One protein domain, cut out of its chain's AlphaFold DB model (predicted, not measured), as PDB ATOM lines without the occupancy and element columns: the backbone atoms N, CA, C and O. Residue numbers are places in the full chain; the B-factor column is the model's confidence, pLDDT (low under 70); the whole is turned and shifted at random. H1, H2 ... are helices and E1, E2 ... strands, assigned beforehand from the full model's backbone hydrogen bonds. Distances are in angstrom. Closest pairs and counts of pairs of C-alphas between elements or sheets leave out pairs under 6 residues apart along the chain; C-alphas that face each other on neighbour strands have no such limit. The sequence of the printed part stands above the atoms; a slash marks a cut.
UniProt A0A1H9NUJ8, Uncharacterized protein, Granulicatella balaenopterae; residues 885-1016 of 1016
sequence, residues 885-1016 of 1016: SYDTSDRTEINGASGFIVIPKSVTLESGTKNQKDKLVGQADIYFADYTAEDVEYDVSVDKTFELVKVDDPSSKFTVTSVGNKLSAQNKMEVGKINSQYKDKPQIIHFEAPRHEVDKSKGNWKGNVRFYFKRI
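This is residues 885 to 1016 of the 1016 residues of an uncharacterized protein of Granulicatella balaenopterae (UniProt A0A1H9NUJ8). Two strongly twisted sheets of four strands each stand only partly face to face as a sandwich, offset along its long axis, with E2 of one running on into E3 of the other. The short helix H1 sits at one end of the curled sheet E1 E7 E4 E3, and residues 888 to 894 stick out. The 132 printed residues hold eight named strands and one named helix, in the order E1 to E7, H1, E8; both sheets are antiparallel, ordered E1 - E7 - E4 - E3 and E5 - E6 - E2 - E8. The class is mostly strand, with under half of the residues in named elements; the whole is compact, with a radius of gyration of the C-alphas of 16.2 A and spans of 49 by 35 by 28 A.

Residues 901 to 902 pair antiparallel with 927 to 928 of E1, residues 919 to 928. E2, residues 937 to 943, runs on into E3, residues 945 to 950, at 54 degrees. E3 and E4, residues 957 to 963, form a hairpin, with N 946 and O 960 3.0 A apart. E5, residues 966 to 968, and E6, residues 972 to 979, form another, with N 974 and O 966 2.8 A apart. E6 is also the neighbour of E2, with N 940 and O 976 2.8 A apart. E7, residues 987 to 994, has neighbours E1, with N 922 and O 991 2.9 A apart, and E4, with N 961 and O 992 2.8 A apart. Between the sheets, the closest C-alphas of E6 and E7 are those of Gly 976 and Gln 987, 6.6 A. H1, residues 995 to 1000, is on the sheet E1 E7 E4 E3 at a height of 7.1 A, over none of its strands; 0 of 2 O i to N i+4 pairs and 1 of 3 O i to N i+3 pairs are within hydrogen-bond range. E8, residues 1011 to 1015, is an edge strand beside E2, with N 941 and O 1012 2.9 A apart.

E1 begins at C-alpha 919 (-42.957, 16.048, 13.223) and measures 29.9 A; E7 measures 23.9 A. E8 ends at C-alpha 1015 (-33.785, 48.162, 9.531).

The C-alphas farthest apart, of Glu 934 and Asp 999, are 49.1 A apart. The printed part has no cut, and no link between named elements is long. The mean pLDDT of the printed part is 74.9; 37 residues are under 70, among them 885 to 902 and 996 to 1003.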
ATOM      1  N   SER A 885     -25.175  33.356  19.562       48.34
ATOM      2  CA  SER A 885     -23.883  33.674  18.961       48.34
ATOM      3  C   SER A 885     -23.527  35.140  19.154       48.34
ATOM      4  O   SER A 885     -24.245  36.027  18.695       48.34
ATOM      5  N   TYR A 886     -22.366  35.363  19.765       49.00
ATOM      6  CA  TYR A 886     -21.628  36.624  19.715       49.00
ATOM      7  C   TYR A 886     -20.362  36.519  18.842       49.00
ATOM      8  O   TYR A 886     -19.576  37.462  18.796       49.00
ATOM      9  N   ASP A 887     -20.155  35.393  18.143       37.59
ATOM     10  CA  ASP A 887     -18.984  35.178  17.289       37.59
ATOM     11  C   ASP A 887     -19.340  35.296  15.801       37.59
ATOM     12  O   ASP A 887     -19.873  34.379  15.171       37.59
ATOM     13  N   THR A 888     -18.995  36.454  15.248       39.19
ATOM     14  CA  THR A 888     -18.463  36.550  13.889       39.19
ATOM     15  C   THR A 888     -17.176  37.354  13.970       39.19
ATOM     16  O   THR A 888     -17.206  38.538  14.316       39.19
ATOM     17  N   SER A 889     -16.046  36.731  13.644       35.41
ATOM     18  CA  SER A 889     -14.716  37.349  13.750       35.41
ATOM     19  C   SER A 889     -14.530  38.558  12.814       35.41
ATOM     20  O   SER A 889     -13.694  39.428  13.066       35.41
ATOM     21  N   ASP A 890     -15.338  38.637  11.754       34.69
ATOM     22  CA  ASP A 890     -15.285  39.669  10.720       34.69
ATOM     23  C   ASP A 890     -16.030  40.954  11.124       34.69
ATOM     24  O   ASP A 890     -17.193  41.176  10.781       34.69
ATOM     25  N   ARG A 891     -15.321  41.883  11.783       39.91
ATOM     26  CA  ARG A 891     -15.739  43.297  11.902       39.91
ATOM     27  C   ARG A 891     -15.572  44.065  10.575       39.91
ATOM     28  O   ARG A 891     -14.963  45.132  10.542       39.91
ATOM     29  N   THR A 892     -16.100  43.533   9.473       31.97
ATOM     30  CA  THR A 892     -16.075  44.180   8.149       31.97
ATOM     31  C   THR A 892     -17.484  44.392   7.615       31.97
ATOM     32  O   THR A 892     -18.167  43.453   7.209       31.97
ATOM     33  N   GLU A 893     -17.909  45.651   7.577       41.19
ATOM     34  CA  GLU A 893     -19.172  46.064   6.974       41.19
ATOM     35  C   GLU A 893     -19.159  45.868   5.449       41.19
ATOM     36  O   GLU A 893     -18.587  46.687   4.739       41.19
ATOM     37  N   ILE A 894     -19.870  44.858   4.934       34.75
ATOM     38  CA  ILE A 894     -20.804  45.022   3.802       34.75
ATOM     39  C   ILE A 894     -21.999  44.088   4.070       34.75
ATOM     40  O   ILE A 894     -21.824  42.877   4.141       34.75
ATOM     41  N   ASN A 895     -23.214  44.646   4.195       33.66
ATOM     42  CA  ASN A 895     -24.456  43.987   4.667       33.66
ATOM     43  C   ASN A 895     -24.533  43.732   6.189       33.66
ATOM     44  O   ASN A 895     -24.886  42.643   6.639       33.66
ATOM     45  N   GLY A 896     -24.224  44.753   6.994       42.50
ATOM     46  CA  GLY A 896     -24.260  44.661   8.453       42.50
ATOM     47  C   GLY A 896     -25.669  44.542   9.052       42.50
ATOM     48  O   GLY A 896     -26.511  45.418   8.867       42.50
ATOM     49  N   ALA A 897     -25.864  43.511   9.876       34.47
ATOM     50  CA  ALA A 897     -26.910  43.434  10.894       34.47
ATOM     51  C   ALA A 897     -26.271  43.401  12.297       34.47
ATOM     52  O   ALA A 897     -26.435  42.444  13.037       34.47
ATOM     53  N   SER A 898     -25.489  44.452  12.587       45.09
ATOM     54  CA  SER A 898     -25.223  45.076  13.901       45.09
ATOM     55  C   SER A 898     -25.428  44.278  15.202       45.09
ATOM     56  O   SER A 898     -26.498  43.722  15.434       45.09
ATOM     57  N   GLY A 899     -24.524  44.482  16.170       51.91
ATOM     58  CA  GLY A 899     -24.646  44.047  17.579       51.91
ATOM     59  C   GLY A 899     -25.824  44.626  18.390       51.91
ATOM     60  O   GLY A 899     -25.796  44.595  19.614       51.91
ATOM     61  N   PHE A 900     -26.861  45.132  17.721       61.75
ATOM     62  CA  PHE A 900     -28.189  45.410  18.262       61.75
ATOM     63  C   PHE A 900     -29.080  44.158  18.334       61.75
ATOM     64  O   PHE A 900     -30.158  44.237  18.910       61.75
ATOM     65  N   ILE A 901     -28.680  43.022  17.752       64.88
ATOM     66  CA  ILE A 901     -29.519  41.818  17.608       64.88
ATOM     67  C   ILE A 901     -28.723  40.572  18.014       64.88
ATOM     68  O   ILE A 901     -27.540  40.479  17.694       64.88
ATOM     69  N   VAL A 902     -29.364  39.593  18.667       69.19
ATOM     70  CA  VAL A 902     -28.765  38.270  18.935       69.19
ATOM     71  C   VAL A 902     -29.651  37.121  18.448       69.19
ATOM     72  O   VAL A 902     -30.880  37.190  18.522       69.19
ATOM     73  N   ILE A 903     -28.999  36.053  17.980       72.44
ATOM     74  CA  ILE A 903     -29.595  34.820  17.440       72.44
ATOM     75  C   ILE A 903     -28.945  33.570  18.066       72.44
ATOM     76  O   ILE A 903     -27.758  33.621  18.398       72.44
ATOM     77  N   PRO A 904     -29.654  32.432  18.195       67.31
ATOM     78  CA  PRO A 904     -29.067  31.178  18.678       67.31
ATOM     79  C   PRO A 904     -27.884  30.679  17.818       67.31
ATOM     80  O   PRO A 904     -27.969  30.667  16.591       67.31
ATOM     81  N   LYS A 905     -26.812  30.188  18.465       64.12
ATOM     82  CA  LYS A 905     -25.728  29.367  17.876       64.12
ATOM     83  C   LYS A 905     -26.287  28.091  17.242       64.12
ATOM     84  O   LYS A 905     -25.780  27.618  16.229       64.12
ATOM     85  N   SER A 906     -27.290  27.497  17.887       71.44
ATOM     86  CA  SER A 906     -27.865  26.202  17.537       71.44
ATOM     87  C   SER A 906     -29.317  26.101  18.004       71.44
ATOM     88  O   SER A 906     -29.708  26.695  19.007       71.44
ATOM     89  N   VAL A 907     -30.118  25.325  17.272       75.38
ATOM     90  CA  VAL A 907     -31.505  25.005  17.626       75.38
ATOM     91  C   VAL A 907     -31.658  23.491  17.636       75.38
ATOM     92  O   VAL A 907     -31.406  22.833  16.626       75.38
ATOM     93  N   THR A 908     -32.079  22.934  18.769       81.19
ATOM     94  CA  THR A 908     -32.425  21.512  18.879       81.19
ATOM     95  C   THR A 908     -33.818  21.276  18.298       81.19
ATOM     96  O   THR A 908     -34.741  22.049  18.560       81.19
ATOM     97  N   LEU A 909     -33.978  20.199  17.524       80.88
ATOM     98  CA  LEU A 909     -35.284  19.712  17.081       80.88
ATOM     99  C   LEU A 909     -35.674  18.485  17.921       80.88
ATOM    100  O   LEU A 909     -34.996  17.459  17.880       80.88
ATOM    101  N   GLU A 910     -36.767  18.585  18.671       84.31
ATOM    102  CA  GLU A 910     -37.310  17.535  19.541       84.31
ATOM    103  C   GLU A 910     -38.568  16.891  18.934       84.31
ATOM    104  O   GLU A 910     -39.115  17.371  17.944       84.31
ATOM    105  N   SER A 911     -39.064  15.788  19.505       81.75
ATOM    106  CA  SER A 911     -40.311  15.163  19.029       81.75
ATOM    107  C   SER A 911     -41.538  16.015  19.368       81.75
ATOM    108  O   SER A 911     -41.814  16.266  20.541       81.75
ATOM    109  N   GLY A 912     -42.319  16.404  18.356       82.81
ATOM    110  CA  GLY A 912     -43.499  17.246  18.544       82.81
ATOM    111  C   GLY A 912     -44.586  16.603  19.413       82.81
ATOM    112  O   GLY A 912     -44.833  15.392  19.374       82.81
ATOM    113  N   THR A 913     -45.266  17.424  20.215       83.88
ATOM    114  CA  THR A 913     -46.323  16.961  21.131       83.88
ATOM    115  C   THR A 913     -47.721  17.132  20.528       83.88
ATOM    116  O   THR A 913     -47.918  17.870  19.565       83.88
ATOM    117  N   LYS A 914     -48.719  16.441  21.101       86.00
ATOM    118  CA  LYS A 914     -50.150  16.525  20.732       86.00
ATOM    119  C   LYS A 914     -50.415  16.386  19.221       86.00
ATOM    120  O   LYS A 914     -50.496  15.257  18.742       86.00
ATOM    121  N   ASN A 915     -50.543  17.509  18.511       83.00
ATOM    122  CA  ASN A 915     -50.925  17.606  17.099       83.00
ATOM    123  C   ASN A 915     -49.713  17.695  16.150       83.00
ATOM    124  O   ASN A 915     -49.909  17.771  14.946       83.00
ATOM    125  N   GLN A 916     -48.488  17.699  16.687       84.56
ATOM    126  CA  GLN A 916     -47.221  17.670  15.942       84.56
ATOM    127  C   GLN A 916     -46.476  16.334  16.149       84.56
ATOM    128  O   GLN A 916     -45.268  16.249  15.952       84.56
ATOM    129  N   LYS A 917     -47.175  15.270  16.582       82.31
ATOM    130  CA  LYS A 917     -46.590  13.931  16.823       82.31
ATOM    131  C   LYS A 917     -45.935  13.315  15.581       82.31
ATOM    132  O   LYS A 917     -45.114  12.410  15.715       82.31
ATOM    133  N   ASP A 918     -46.326  13.780  14.405       81.81
ATOM    134  CA  ASP A 918     -45.842  13.455  13.064       81.81
ATOM    135  C   ASP A 918     -44.642  14.315  12.620       81.81
ATOM    136  O   ASP A 918     -44.212  14.212  11.470       81.81
ATOM    137  N   LYS A 919     -44.067  15.130  13.516       85.62
ATOM    138  CA  LYS A 919     -42.957  16.048  13.223       85.62
ATOM    139  C   LYS A 919     -41.861  16.024  14.293       85.62
ATOM    140  O   LYS A 919     -42.105  15.668  15.450       85.62
ATOM    141  N   LEU A 920     -40.665  16.472  13.916       85.31
ATOM    142  CA  LEU A 920     -39.786  17.168  14.856       85.31
ATOM    143  C   LEU A 920     -40.166  18.646  14.912       85.31
ATOM    144  O   LEU A 920     -40.593  19.206  13.902       85.31
ATOM    145  N   VAL A 921     -39.969  19.269  16.069       88.62
ATOM    146  CA  VAL A 921     -40.218  20.690  16.315       88.62
ATOM    147  C   VAL A 921     -39.046  21.308  17.076       88.62
ATOM    148  O   VAL A 921     -38.479  20.674  17.960       88.62
ATOM    149  N   GLY A 922     -38.689  22.546  16.761       88.12
ATOM    150  CA  GLY A 922     -37.700  23.325  17.510       88.12
ATOM    151  C   GLY A 922     -38.112  24.786  17.624       88.12
ATOM    152  O   GLY A 922     -39.003  25.240  16.902       88.12
ATOM    153  N   GLN A 923     -37.463  25.523  18.523       89.44
ATOM    154  CA  GLN A 923     -37.732  26.942  18.750       89.44
ATOM    155  C   GLN A 923     -36.428  27.745  18.824       89.44
ATOM    156  O   GLN A 923     -35.463  27.311  19.449       89.44
ATOM    157  N   ALA A 924     -36.423  28.922  18.201       82.25
ATOM    158  CA  ALA A 924     -35.418  29.962  18.393       82.25
ATOM    159  C   ALA A 924     -36.081  31.238  18.906       82.25
ATOM    160  O   ALA A 924     -37.103  31.659  18.369       82.25
ATOM    161  N   ASP A 925     -35.429  31.891  19.862       82.81
ATOM    162  CA  ASP A 925     -35.826  33.196  20.373       82.81
ATOM    163  C   ASP A 925     -34.782  34.229  19.903       82.81
ATOM    164  O   ASP A 925     -33.580  34.029  20.089       82.81
ATOM    165  N   ILE A 926     -35.227  35.312  19.261       78.81
ATOM    166  CA  ILE A 926     -34.387  36.422  18.775       78.81
ATOM    167  C   ILE A 926     -34.633  37.655  19.632       78.81
ATOM    168  O   ILE A 926     -35.782  38.040  19.847       78.81
ATOM    169  N   TYR A 927     -33.558  38.314  20.053       76.50
ATOM    170  CA  TYR A 927     -33.610  39.452  20.969       76.50
ATOM    171  C   TYR A 927     -32.924  40.683  20.384       76.50
ATOM    172  O   TYR A 927     -31.980  40.571  19.600       76.50
ATOM    173  N   PHE A 928     -33.364  41.857  20.835       71.56
ATOM    174  CA  PHE A 928     -32.542  43.063  20.779       71.56
ATOM    175  C   PHE A 928     -31.451  42.981  21.867       71.56
ATOM    176  O   PHE A 928     -31.654  42.340  22.900       71.56
ATOM    177  N   ALA A 929     -30.286  43.581  21.630       61.34
ATOM    178  CA  ALA A 929     -29.084  43.386  22.447       61.34
ATOM    179  C   ALA A 929     -28.644  44.674  23.155       61.34
ATOM    180  O   ALA A 929     -28.753  44.785  24.375       61.34
ATOM    181  N   ASP A 930     -28.188  45.666  22.389       63.81
ATOM    182  CA  ASP A 930     -27.837  46.989  22.901       63.81
ATOM    183  C   ASP A 930     -29.078  47.892  22.957       63.81
ATOM    184  O   ASP A 930     -29.440  48.588  22.009       63.81
ATOM    185  N   TYR A 931     -29.731  47.876  24.116       56.88
ATOM    186  CA  TYR A 931     -30.897  48.703  24.422       56.88
ATOM    187  C   TYR A 931     -30.565  50.176  24.745       56.88
ATOM    188  O   TYR A 931     -31.407  50.858  25.335       56.88
ATOM    189  N   THR A 932     -29.358  50.672  24.439       57.62
ATOM    190  CA  THR A 932     -29.020  52.107  24.552       57.62
ATOM    191  C   THR A 932     -29.311  52.888  23.268       57.62
ATOM    192  O   THR A 932     -29.429  54.111  23.306       57.62
ATOM    193  N   ALA A 933     -29.490  52.196  22.140       62.22
ATOM    194  CA  ALA A 933     -29.880  52.802  20.874       62.22
ATOM    195  C   ALA A 933     -31.373  53.174  20.852       62.22
ATOM    196  O   ALA A 933     -32.237  52.313  20.687       62.22
ATOM    197  N   GLU A 934     -31.691  54.460  20.978       71.38
ATOM    198  CA  GLU A 934     -33.062  54.968  20.845       71.38
ATOM    199  C   GLU A 934     -33.602  54.781  19.409       71.38
ATOM    200  O   GLU A 934     -32.866  54.900  18.428       71.38
ATOM    201  N   ASP A 935     -34.894  54.456  19.304       77.12
ATOM    202  CA  ASP A 935     -35.683  54.363  18.064       77.12
ATOM    203  C   ASP A 935     -35.051  53.556  16.911       77.12
ATOM    204  O   ASP A 935     -34.986  53.983  15.754       77.12
ATOM    205  N   VAL A 936     -34.619  52.328  17.220       78.69
ATOM    206  CA  VAL A 936     -34.134  51.359  16.224       78.69
ATOM    207  C   VAL A 936     -35.074  50.156  16.146       78.69
ATOM    208  O   VAL A 936     -35.250  49.444  17.131       78.69
ATOM    209  N   GLU A 937     -35.628  49.896  14.959       85.44
ATOM    210  CA  GLU A 937     -36.502  48.752  14.662       85.44
ATOM    211  C   GLU A 937     -36.024  47.978  13.419       85.44
ATOM    212  O   GLU A 937     -35.507  48.565  12.465       85.44
ATOM    213  N   TYR A 938     -36.212  46.654  13.421       85.69
ATOM    214  CA  TYR A 938     -35.918  45.759  12.300       85.69
ATOM    215  C   TYR A 938     -37.110  44.852  11.975       85.69
ATOM    216  O   TYR A 938     -37.654  44.194  12.866       85.69
ATOM    217  N   ASP A 939     -37.437  44.731  10.685       88.50
ATOM    218  CA  ASP A 939     -38.178  43.589  10.145       88.50
ATOM    219  C   ASP A 939     -37.254  42.354  10.168       88.50
ATOM    220  O   ASP A 939     -36.126  42.400   9.659       88.50
ATOM    221  N   VAL A 940     -37.733  41.241  10.728       87.69
ATOM    222  CA  VAL A 940     -37.002  39.971  10.848       87.69
ATOM    223  C   VAL A 940     -37.612  38.912   9.931       87.69
ATOM    224  O   VAL A 940     -38.822  38.672   9.945       87.69
ATOM    225  N   SER A 941     -36.771  38.223   9.164       90.25
ATOM    226  CA  SER A 941     -37.162  37.053   8.366       90.25
ATOM    227  C   SER A 941     -36.066  35.985   8.342       90.25
ATOM    228  O   SER A 941     -34.909  36.267   8.645       90.25
ATOM    229  N   VAL A 942     -36.418  34.750   7.986       90.44
ATOM    230  CA  VAL A 942     -35.487  33.610   7.874       90.44
ATOM    231  C   VAL A 942     -35.666  32.861   6.560       90.44
ATOM    232  O   VAL A 942     -36.697  33.011   5.901       90.44
ATOM    233  N   ASP A 943     -34.699  32.027   6.178       89.94
ATOM    234  CA  ASP A 943     -34.913  31.036   5.115       89.94
ATOM    235  C   ASP A 943     -36.153  30.187   5.439       89.94
ATOM    236  O   ASP A 943     -36.280  29.651   6.543       89.94
ATOM    237  N   LYS A 944     -37.078  30.033   4.484       92.19
ATOM    238  CA  LYS A 944     -38.271  29.186   4.666       92.19
ATOM    239  C   LYS A 944     -37.896  27.716   4.877       92.19
ATOM    240  O   LYS A 944     -38.606  27.001   5.571       92.19
ATOM    241  N   THR A 945     -36.815  27.262   4.248       91.94
ATOM    242  CA  THR A 945     -36.404  25.853   4.196       91.94
ATOM    243  C   THR A 945     -34.886  25.735   4.158       91.94
ATOM    244  O   THR A 945     -34.257  26.432   3.361       91.94
ATOM    245  N   PHE A 946     -34.314  24.816   4.934       88.69
ATOM    246  CA  PHE A 946     -32.885  24.481   4.904       88.69
ATOM    247  C   PHE A 946     -32.660  22.974   5.094       88.69
ATOM    248  O   PHE A 946     -33.542  22.256   5.568       88.69
ATOM    249  N   GLU A 947     -31.484  22.481   4.701       89.31
ATOM    250  CA  GLU A 947     -31.139  21.057   4.792       89.31
ATOM    251  C   GLU A 947     -30.327  20.767   6.064       89.31
ATOM    252  O   GLU A 947     -29.355  21.466   6.365       89.31
ATOM    253  N   LEU A 948     -30.700  19.708   6.787       84.94
ATOM    254  CA  LEU A 948     -29.848  19.063   7.786       84.94
ATOM    255  C   LEU A 948     -29.131  17.876   7.141       84.94
ATOM    256  O   LEU A 948     -29.737  17.087   6.417       84.94
ATOM    257  N   VAL A 949     -27.839  17.745   7.427       84.81
ATOM    258  CA  VAL A 949     -26.918  16.751   6.864       84.81
ATOM    259  C   VAL A 949     -26.306  15.936   8.003       84.81
ATOM    260  O   VAL A 949     -25.985  16.486   9.065       84.81
ATOM    261  N   LYS A 950     -26.143  14.624   7.806       83.00
ATOM    262  CA  LYS A 950     -25.550  13.747   8.820       83.00
ATOM    263  C   LYS A 950     -24.051  14.034   8.970       83.00
ATOM    264  O   LYS A 950     -23.345  14.247   7.988       83.00
ATOM    265  N   VAL A 951     -23.546  14.040  10.201       79.44
ATOM    266  CA  VAL A 951     -22.131  14.352  10.485       79.44
ATOM    267  C   VAL A 951     -21.191  13.245   9.995       79.44
ATOM    268  O   VAL A 951     -20.098  13.555   9.528       79.44
ATOM    269  N   ASP A 952     -21.622  11.986  10.080       80.19
ATOM    270  CA  ASP A 952     -20.888  10.790   9.644       80.19
ATOM    271  C   ASP A 952     -21.205  10.346   8.201       80.19
ATOM    272  O   ASP A 952     -20.453   9.561   7.632       80.19
ATOM    273  N   ASP A 953     -22.266  10.878   7.585       81.62
ATOM    274  CA  ASP A 953     -22.638  10.610   6.187       81.62
ATOM    275  C   ASP A 953     -23.174  11.882   5.499       81.62
ATOM    276  O   ASP A 953     -24.380  12.150   5.526       81.62
ATOM    277  N   PRO A 954     -22.303  12.662   4.830       82.81
ATOM    278  CA  PRO A 954     -22.707  13.870   4.115       82.81
ATOM    279  C   PRO A 954     -23.670  13.653   2.936       82.81
ATOM    280  O   PRO A 954     -24.196  14.634   2.413       82.81
ATOM    281  N   SER A 955     -23.899  12.410   2.492       82.19
ATOM    282  CA  SER A 955     -24.889  12.112   1.448       82.19
ATOM    283  C   SER A 955     -26.314  12.025   2.004       82.19
ATOM    284  O   SER A 955     -27.279  12.334   1.299       82.19
ATOM    285  N   SER A 956     -26.464  11.667   3.284       83.19
ATOM    286  CA  SER A 956     -27.764  11.588   3.937       83.19
ATOM    287  C   SER A 956     -28.170  12.943   4.500       83.19
ATOM    288  O   SER A 956     -27.564  13.484   5.427       83.19
ATOM    289  N   LYS A 957     -29.249  13.476   3.930       87.38
ATOM    290  CA  LYS A 957     -29.855  14.755   4.298       87.38
ATOM    291  C   LYS A 957     -31.370  14.665   4.480       87.38
ATOM    292  O   LYS A 957     -31.968  13.651   4.103       87.38
ATOM    293  N   PHE A 958     -31.962  15.691   5.084       87.44
ATOM    294  CA  PHE A 958     -33.411  15.870   5.252       87.44
ATOM    295  C   PHE A 958     -33.775  17.365   5.382       87.44
ATOM    296  O   PHE A 958     -32.877  18.188   5.589       87.44
ATOM    297  N   THR A 959     -35.050  17.746   5.222       90.12
ATOM    298  CA  THR A 959     -35.441  19.171   5.083       90.12
ATOM    299  C   THR A 959     -36.173  19.714   6.309       90.12
ATOM    300  O   THR A 959     -37.211  19.198   6.716       90.12
ATOM    301  N   VAL A 960     -35.682  20.829   6.850       89.12
ATOM    302  CA  VAL A 960     -36.339  21.600   7.916       89.12
ATOM    303  C   VAL A 960     -37.068  22.795   7.307       89.12
ATOM    304  O   VAL A 960     -36.542  23.465   6.418       89.12
ATOM    305  N   THR A 961     -38.274  23.076   7.795       92.31
ATOM    306  CA  THR A 961     -39.103  24.222   7.400       92.31
ATOM    307  C   THR A 961     -39.262  25.195   8.565       92.31
ATOM    308  O   THR A 961     -39.652  24.802   9.663       92.31
ATOM    309  N   SER A 962     -39.003  26.476   8.319       90.81
ATOM    310  CA  SER A 962     -39.262  27.571   9.257       90.81
ATOM    311  C   SER A 962     -40.738  27.969   9.209       90.81
ATOM    312  O   SER A 962     -41.291  28.197   8.130       90.81
ATOM    313  N   VAL A 963     -41.369  28.094  10.373       88.38
ATOM    314  CA  VAL A 963     -42.773  28.482  10.552       88.38
ATOM    315  C   VAL A 963     -42.830  29.895  11.132       88.38
ATOM    316  O   VAL A 963     -42.170  30.202  12.123       88.38
ATOM    317  N   GLY A 964     -43.620  30.761  10.500       81.62
ATOM    318  CA  GLY A 964     -43.757  32.172  10.851       81.62
ATOM    319  C   GLY A 964     -45.034  32.776  10.271       81.62
ATOM    320  O   GLY A 964     -45.865  32.071   9.698       81.62
ATOM    321  N   ASN A 965     -45.200  34.085  10.443       77.00
ATOM    322  CA  ASN A 965     -46.491  34.755  10.283       77.00
ATOM    323  C   ASN A 965     -46.922  34.948   8.824       77.00
ATOM    324  O   ASN A 965     -48.119  35.026   8.544       77.00
ATOM    325  N   LYS A 966     -45.974  35.046   7.884       83.44
ATOM    326  CA  LYS A 966     -46.279  35.342   6.480       83.44
ATOM    327  C   LYS A 966     -45.167  34.889   5.542       83.44
ATOM    328  O   LYS A 966     -43.984  35.007   5.849       83.44
ATOM    329  N   LEU A 967     -45.546  34.402   4.361       78.06
ATOM    330  CA  LEU A 967     -44.581  34.113   3.306       78.06
ATOM    331  C   LEU A 967     -44.243  35.396   2.543       78.06
ATOM    332  O   LEU A 967     -45.137  36.067   2.025       78.06
ATOM    333  N   SER A 968     -42.956  35.711   2.446       75.12
ATOM    334  CA  SER A 968     -42.458  36.813   1.621       75.12
ATOM    335  C   SER A 968     -41.897  36.295   0.291       75.12
ATOM    336  O   SER A 968     -41.689  35.091   0.101       75.12
ATOM    337  N   ALA A 969     -41.667  37.198  -0.665       64.62
ATOM    338  CA  ALA A 969     -40.989  36.844  -1.910       64.62
ATOM    339  C   ALA A 969     -39.559  36.325  -1.634       64.62
ATOM    340  O   ALA A 969     -38.957  36.654  -0.616       64.62
ATOM    341  N   GLN A 970     -38.994  35.547  -2.566       75.62
ATOM    342  CA  GLN A 970     -37.637  34.968  -2.467       75.62
ATOM    343  C   GLN A 970     -37.451  33.863  -1.397       75.62
ATOM    344  O   GLN A 970     -36.358  33.701  -0.865       75.62
ATOM    345  N   ASN A 971     -38.489  33.063  -1.113       82.44
ATOM    346  CA  ASN A 971     -38.432  31.895  -0.211       82.44
ATOM    347  C   ASN A 971     -37.999  32.212   1.240       82.44
ATOM    348  O   ASN A 971     -37.335  31.403   1.890       82.44
ATOM    349  N   LYS A 972     -38.403  33.377   1.760       89.88
ATOM    350  CA  LYS A 972     -38.174  33.779   3.156       89.88
ATOM    351  C   LYS A 972     -39.478  33.802   3.951       89.88
ATOM    352  O   LYS A 972     -40.512  34.261   3.452       89.88
ATOM    353  N   MET A 973     -39.419  33.333   5.193       92.12
ATOM    354  CA  MET A 973     -40.515  33.400   6.156       92.12
ATOM    355  C   MET A 973     -40.390  34.679   6.992       92.12
ATOM    356  O   MET A 973     -39.345  34.923   7.593       92.12
ATOM    357  N   GLU A 974     -41.441  35.496   7.018       90.38
ATOM    358  CA  GLU A 974     -41.549  36.706   7.842       90.38
ATOM    359  C   GLU A 974     -41.822  36.292   9.297       90.38
ATOM    360  O   GLU A 974     -42.778  35.561   9.579       90.38
ATOM    361  N   VAL A 975     -40.957  36.723  10.215       87.19
ATOM    362  CA  VAL A 975     -41.025  36.366  11.639       87.19
ATOM    363  C   VAL A 975     -41.827  37.425  12.384       87.19
ATOM    364  O   VAL A 975     -42.872  37.127  12.955       87.19
ATOM    365  N   GLY A 976     -41.371  38.674  12.331       89.12
ATOM    366  CA  GLY A 976     -41.964  39.793  13.055       89.12
ATOM    367  C   GLY A 976     -40.991  40.963  13.152       89.12
ATOM    368  O   GLY A 976     -40.020  41.033  12.400       89.12
ATOM    369  N   LYS A 977     -41.243  41.870  14.097       88.75
ATOM    370  CA  LYS A 977     -40.418  43.061  14.342       88.75
ATOM    371  C   LYS A 977     -39.718  42.997  15.694       88.75
ATOM    372  O   LYS A 977     -40.340  42.614  16.685       88.75
ATOM    373  N   ILE A 978     -38.459  43.419  15.743       85.75
ATOM    374  CA  ILE A 978     -37.719  43.683  16.989       85.75
ATOM    375  C   ILE A 978     -37.325  45.156  17.040       85.75
ATOM    376  O   ILE A 978     -36.916  45.710  16.022       85.75
ATOM    377  N   ASN A 979     -37.424  45.781  18.211       82.69
ATOM    378  CA  ASN A 979     -36.960  47.148  18.423       82.69
ATOM    379  C   ASN A 979     -36.334  47.331  19.811       82.69
ATOM    380  O   ASN A 979     -36.535  46.512  20.712       82.69
ATOM    381  N   SER A 980     -35.574  48.411  19.970       75.50
ATOM    382  CA  SER A 980     -34.835  48.721  21.197       75.50
ATOM    383  C   SER A 980     -35.713  49.093  22.396       75.50
ATOM    384  O   SER A 980     -35.276  48.963  23.540       75.50
ATOM    385  N   GLN A 981     -36.963  49.508  22.171       71.12
ATOM    386  CA  GLN A 981     -37.884  49.880  23.250       71.12
ATOM    387  C   GLN A 981     -38.437  48.652  24.003       71.12
ATOM    388  O   GLN A 981     -38.808  48.753  25.175       71.12
ATOM    389  N   TYR A 982     -38.476  47.470  23.376       68.38
ATOM    390  CA  TYR A 982     -39.050  46.252  23.960       68.38
ATOM    391  C   TYR A 982     -38.021  45.329  24.635       68.38
ATOM    392  O   TYR A 982     -37.845  44.170  24.251       68.38
ATOM    393  N   LYS A 983     -37.412  45.823  25.722       62.28
ATOM    394  CA  LYS A 983     -36.643  45.001  26.678       62.28
ATOM    395  C   LYS A 983     -37.412  43.736  27.088       62.28
ATOM    396  O   LYS A 983     -38.615  43.786  27.347       62.28
ATOM    397  N   ASP A 984     -36.692  42.613  27.146       65.12
ATOM    398  CA  ASP A 984     -37.179  41.280  27.541       65.12
ATOM    399  C   ASP A 984     -38.327  40.673  26.688       65.12
ATOM    400  O   ASP A 984     -38.958  39.706  27.118       65.12
ATOM    401  N   LYS A 985     -38.590  41.167  25.465       76.12
ATOM    402  CA  LYS A 985     -39.569  40.560  24.533       76.12
ATOM    403  C   LYS A 985     -38.898  39.968  23.280       76.12
ATOM    404  O   LYS A 985     -38.693  40.703  22.313       76.12
ATOM    405  N   PRO A 986     -38.578  38.662  23.252       80.81
ATOM    406  CA  PRO A 986     -38.065  38.030  22.042       80.81
ATOM    407  C   PRO A 986     -39.119  37.919  20.938       80.81
ATOM    408  O   PRO A 986     -40.315  37.796  21.209       80.81
ATOM    409  N   GLN A 987     -38.654  37.859  19.690       86.56
ATOM    410  CA  GLN A 987     -39.420  37.267  18.594       86.56
ATOM    411  C   GLN A 987     -39.122  35.773  18.514       86.56
ATOM    412  O   GLN A 987     -37.961  35.368  18.478       86.56
ATOM    413  N   ILE A 988     -40.178  34.964  18.488       84.75
ATOM    414  CA  ILE A 988     -40.094  33.504  18.533       84.75
ATOM    415  C   ILE A 988     -40.255  32.938  17.120       84.75
ATOM    416  O   ILE A 988     -41.168  33.315  16.385       84.75
ATOM    417  N   ILE A 989     -39.378  32.008  16.751       86.25
ATOM    418  CA  ILE A 989     -39.409  31.257  15.495       86.25
ATOM    419  C   ILE A 989     -39.582  29.786  15.823       86.25
ATOM    420  O   ILE A 989     -38.854  29.242  16.654       86.25
ATOM    421  N   HIS A 990     -40.493  29.125  15.118       90.81
ATOM    422  CA  HIS A 990     -40.645  27.678  15.189       90.81
ATOM    423  C   HIS A 990     -40.055  27.022  13.940       90.81
ATOM    424  O   HIS A 990     -40.173  27.542  12.831       90.81
ATOM    425  N   PHE A 991     -39.447  25.856  14.114       91.12
ATOM    426  CA  PHE A 991     -38.945  25.016  13.031       91.12
ATOM    427  C   PHE A 991     -39.636  23.661  13.087       91.12
ATOM    428  O   PHE A 991     -39.849  23.131  14.176       91.12
ATOM    429  N   GLU A 992     -39.962  23.089  11.934       91.69
ATOM    430  CA  GLU A 992     -40.594  21.776  11.821       91.69
ATOM    431  C   GLU A 992     -39.897  20.909  10.762       91.69
ATOM    432  O   GLU A 992     -39.476  21.411   9.719       91.69
ATOM    433  N   ALA A 993     -39.819  19.596  10.995       88.06
ATOM    434  CA  ALA A 993     -39.365  18.615  10.002       88.06
ATOM    435  C   ALA A 993     -40.229  17.335  10.039       88.06
ATOM    436  O   ALA A 993     -40.708  16.973  11.119       88.06
ATOM    437  N   PRO A 994     -40.456  16.623   8.917       83.50
ATOM    438  CA  PRO A 994     -41.360  15.469   8.879       83.50
ATOM    439  C   PRO A 994     -40.810  14.252   9.637       83.50
ATOM    440  O   PRO A 994     -39.676  13.827   9.415       83.50
ATOM    441  N   ARG A 995     -41.625  13.598  10.478       71.69
ATOM    442  CA  ARG A 995     -41.161  12.465  11.305       71.69
ATOM    443  C   ARG A 995     -40.760  11.217  10.515       71.69
ATOM    444  O   ARG A 995     -40.003  10.404  11.031       71.69
ATOM    445  N   HIS A 996     -41.193  11.060   9.267       69.56
ATOM    446  CA  HIS A 996     -40.723   9.949   8.432       69.56
ATOM    447  C   HIS A 996     -39.249  10.097   8.008       69.56
ATOM    448  O   HIS A 996     -38.608   9.098   7.699       69.56
ATOM    449  N   GLU A 997     -38.668  11.302   8.071       62.47
ATOM    450  CA  GLU A 997     -37.223  11.497   7.879       62.47
ATOM    451  C   GLU A 997     -36.410  11.136   9.149       62.47
ATOM    452  O   GLU A 997     -35.184  11.035   9.106       62.47
ATOM    453  N   VAL A 998     -37.088  10.872  10.279       54.25
ATOM    454  CA  VAL A 998     -36.505  10.686  11.626       54.25
ATOM    455  C   VAL A 998     -36.184   9.226  11.950       54.25
ATOM    456  O   VAL A 998     -35.512   8.964  12.943       54.25
ATOM    457  N   ASP A 999     -36.534   8.249  11.111       54.88
ATOM    458  CA  ASP A 999     -35.984   6.887  11.281       54.88
ATOM    459  C   ASP A 999     -34.452   6.865  11.033       54.88
ATOM    460  O   ASP A 999     -33.723   5.981  11.479       54.88
ATOM    461  N   LYS A1000     -33.921   7.945  10.435       52.91
ATOM    462  CA  LYS A1000     -32.489   8.270  10.374       52.91
ATOM    463  C   LYS A1000     -31.888   8.778  11.706       52.91
ATOM    464  O   LYS A1000     -30.696   9.081  11.751       52.91
ATOM    465  N   SER A1001     -32.660   8.891  12.793       46.06
ATOM    466  CA  SER A1001     -32.268   9.543  14.069       46.06
ATOM    467  C   SER A1001     -31.085   8.916  14.822       46.06
ATOM    468  O   SER A1001     -30.603   9.494  15.794       46.06
ATOM    469  N   LYS A1002     -30.541   7.785  14.360       54.97
ATOM    470  CA  LYS A1002     -29.253   7.249  14.826       54.97
ATOM    471  C   LYS A1002     -28.075   8.013  14.200       54.97
ATOM    472  O   LYS A1002     -27.411   7.528  13.278       54.97
ATOM    473  N   GLY A1003     -27.810   9.213  14.714       59.69
ATOM    474  CA  GLY A1003     -26.604   9.984  14.408       59.69
ATOM    475  C   GLY A1003     -26.690  11.460  14.786       59.69
ATOM    476  O   GLY A1003     -27.750  11.959  15.152       59.69
ATOM    477  N   ASN A1004     -25.560  12.156  14.655       73.69
ATOM    478  CA  ASN A1004     -25.482  13.605  14.824       73.69
ATOM    479  C   ASN A1004     -25.810  14.301  13.494       73.69
ATOM    480  O   ASN A1004     -25.339  13.875  12.437       73.69
ATOM    481  N   TRP A1005     -26.577  15.389  13.549       75.69
ATOM    482  CA  TRP A1005     -27.057  16.139  12.381       75.69
ATOM    483  C   TRP A1005     -26.673  17.614  12.497       75.69
ATOM    484  O   TRP A1005     -26.675  18.166  13.596       75.69
ATOM    485  N   LYS A1006     -26.341  18.258  11.375       83.50
ATOM    486  CA  LYS A1006     -25.989  19.687  11.319       83.50
ATOM    487  C   LYS A1006     -26.449  20.337  10.017       83.50
ATOM    488  O   LYS A1006     -26.510  19.684   8.981       83.50
ATOM    489  N   GLY A1007     -26.722  21.632  10.062       81.31
ATOM    490  CA  GLY A1007     -27.111  22.442   8.911       81.31
ATOM    491  C   GLY A1007     -27.347  23.884   9.342       81.31
ATOM    492  O   GLY A1007     -27.447  24.163  10.537       81.31
ATOM    493  N   ASN A1008     -27.402  24.795   8.373       82.75
ATOM    494  CA  ASN A1008     -27.373  26.233   8.624       82.75
ATOM    495  C   ASN A1008     -28.671  26.888   8.140       82.75
ATOM    496  O   ASN A1008     -29.086  26.657   7.005       82.75
ATOM    497  N   VAL A1009     -29.251  27.759   8.965       83.19
ATOM    498  CA  VAL A1009     -30.361  28.655   8.606       83.19
ATOM    499  C   VAL A1009     -29.848  30.092   8.531       83.19
ATOM    500  O   VAL A1009     -29.047  30.502   9.374       83.19
ATOM    501  N   ARG A1010     -30.278  30.874   7.535       84.00
ATOM    502  CA  ARG A1010     -29.959  32.307   7.464       84.00
ATOM    503  C   ARG A1010     -31.078  33.143   8.063       84.00
ATOM    504  O   ARG A1010     -32.258  32.929   7.778       84.00
ATOM    505  N   PHE A1011     -30.667  34.145   8.829       84.69
ATOM    506  CA  PHE A1011     -31.511  35.228   9.314       84.69
ATOM    507  C   PHE A1011     -31.277  36.466   8.443       84.69
ATOM    508  O   PHE A1011     -30.152  36.741   8.024       84.69
ATOM    509  N   TYR A1012     -32.341  37.209   8.164       85.94
ATOM    510  CA  TYR A1012     -32.322  38.438   7.382       85.94
ATOM    511  C   TYR A1012     -32.992  39.542   8.193       85.94
ATOM    512  O   TYR A1012     -34.175  39.448   8.532       85.94
ATOM    513  N   PHE A1013     -32.234  40.600   8.455       84.38
ATOM    514  CA  PHE A1013     -32.679  41.763   9.208       84.38
ATOM    515  C   PHE A1013     -32.720  42.971   8.282       84.38
ATOM    516  O   PHE A1013     -31.737  43.273   7.603       84.38
ATOM    517  N   LYS A1014     -33.851  43.669   8.251       84.25
ATOM    518  CA  LYS A1014     -34.015  44.923   7.514       84.25
ATOM    519  C   LYS A1014     -34.386  46.008   8.515       84.25
ATOM    520  O   LYS A1014     -35.490  45.978   9.050       84.25
ATOM    521  N   ARG A1015     -33.475  46.958   8.750       83.38
ATOM    522  CA  ARG A1015     -33.785  48.162   9.531       83.38
ATOM    523  C   ARG A1015     -34.907  48.943   8.840       83.38
ATOM    524  O   ARG A1015     -34.963  48.969   7.605       83.38
ATOM    525  N   ILE A1016     -35.794  49.515   9.643       80.50
ATOM    526  CA  ILE A1016     -36.960  50.301   9.216       80.50
ATOM    527  C   ILE A1016     -36.656  51.794   9.363       80.50
ATOM    528  O   ILE A1016     -35.923  52.140  10.318       80.50
TER     529      ILE A1016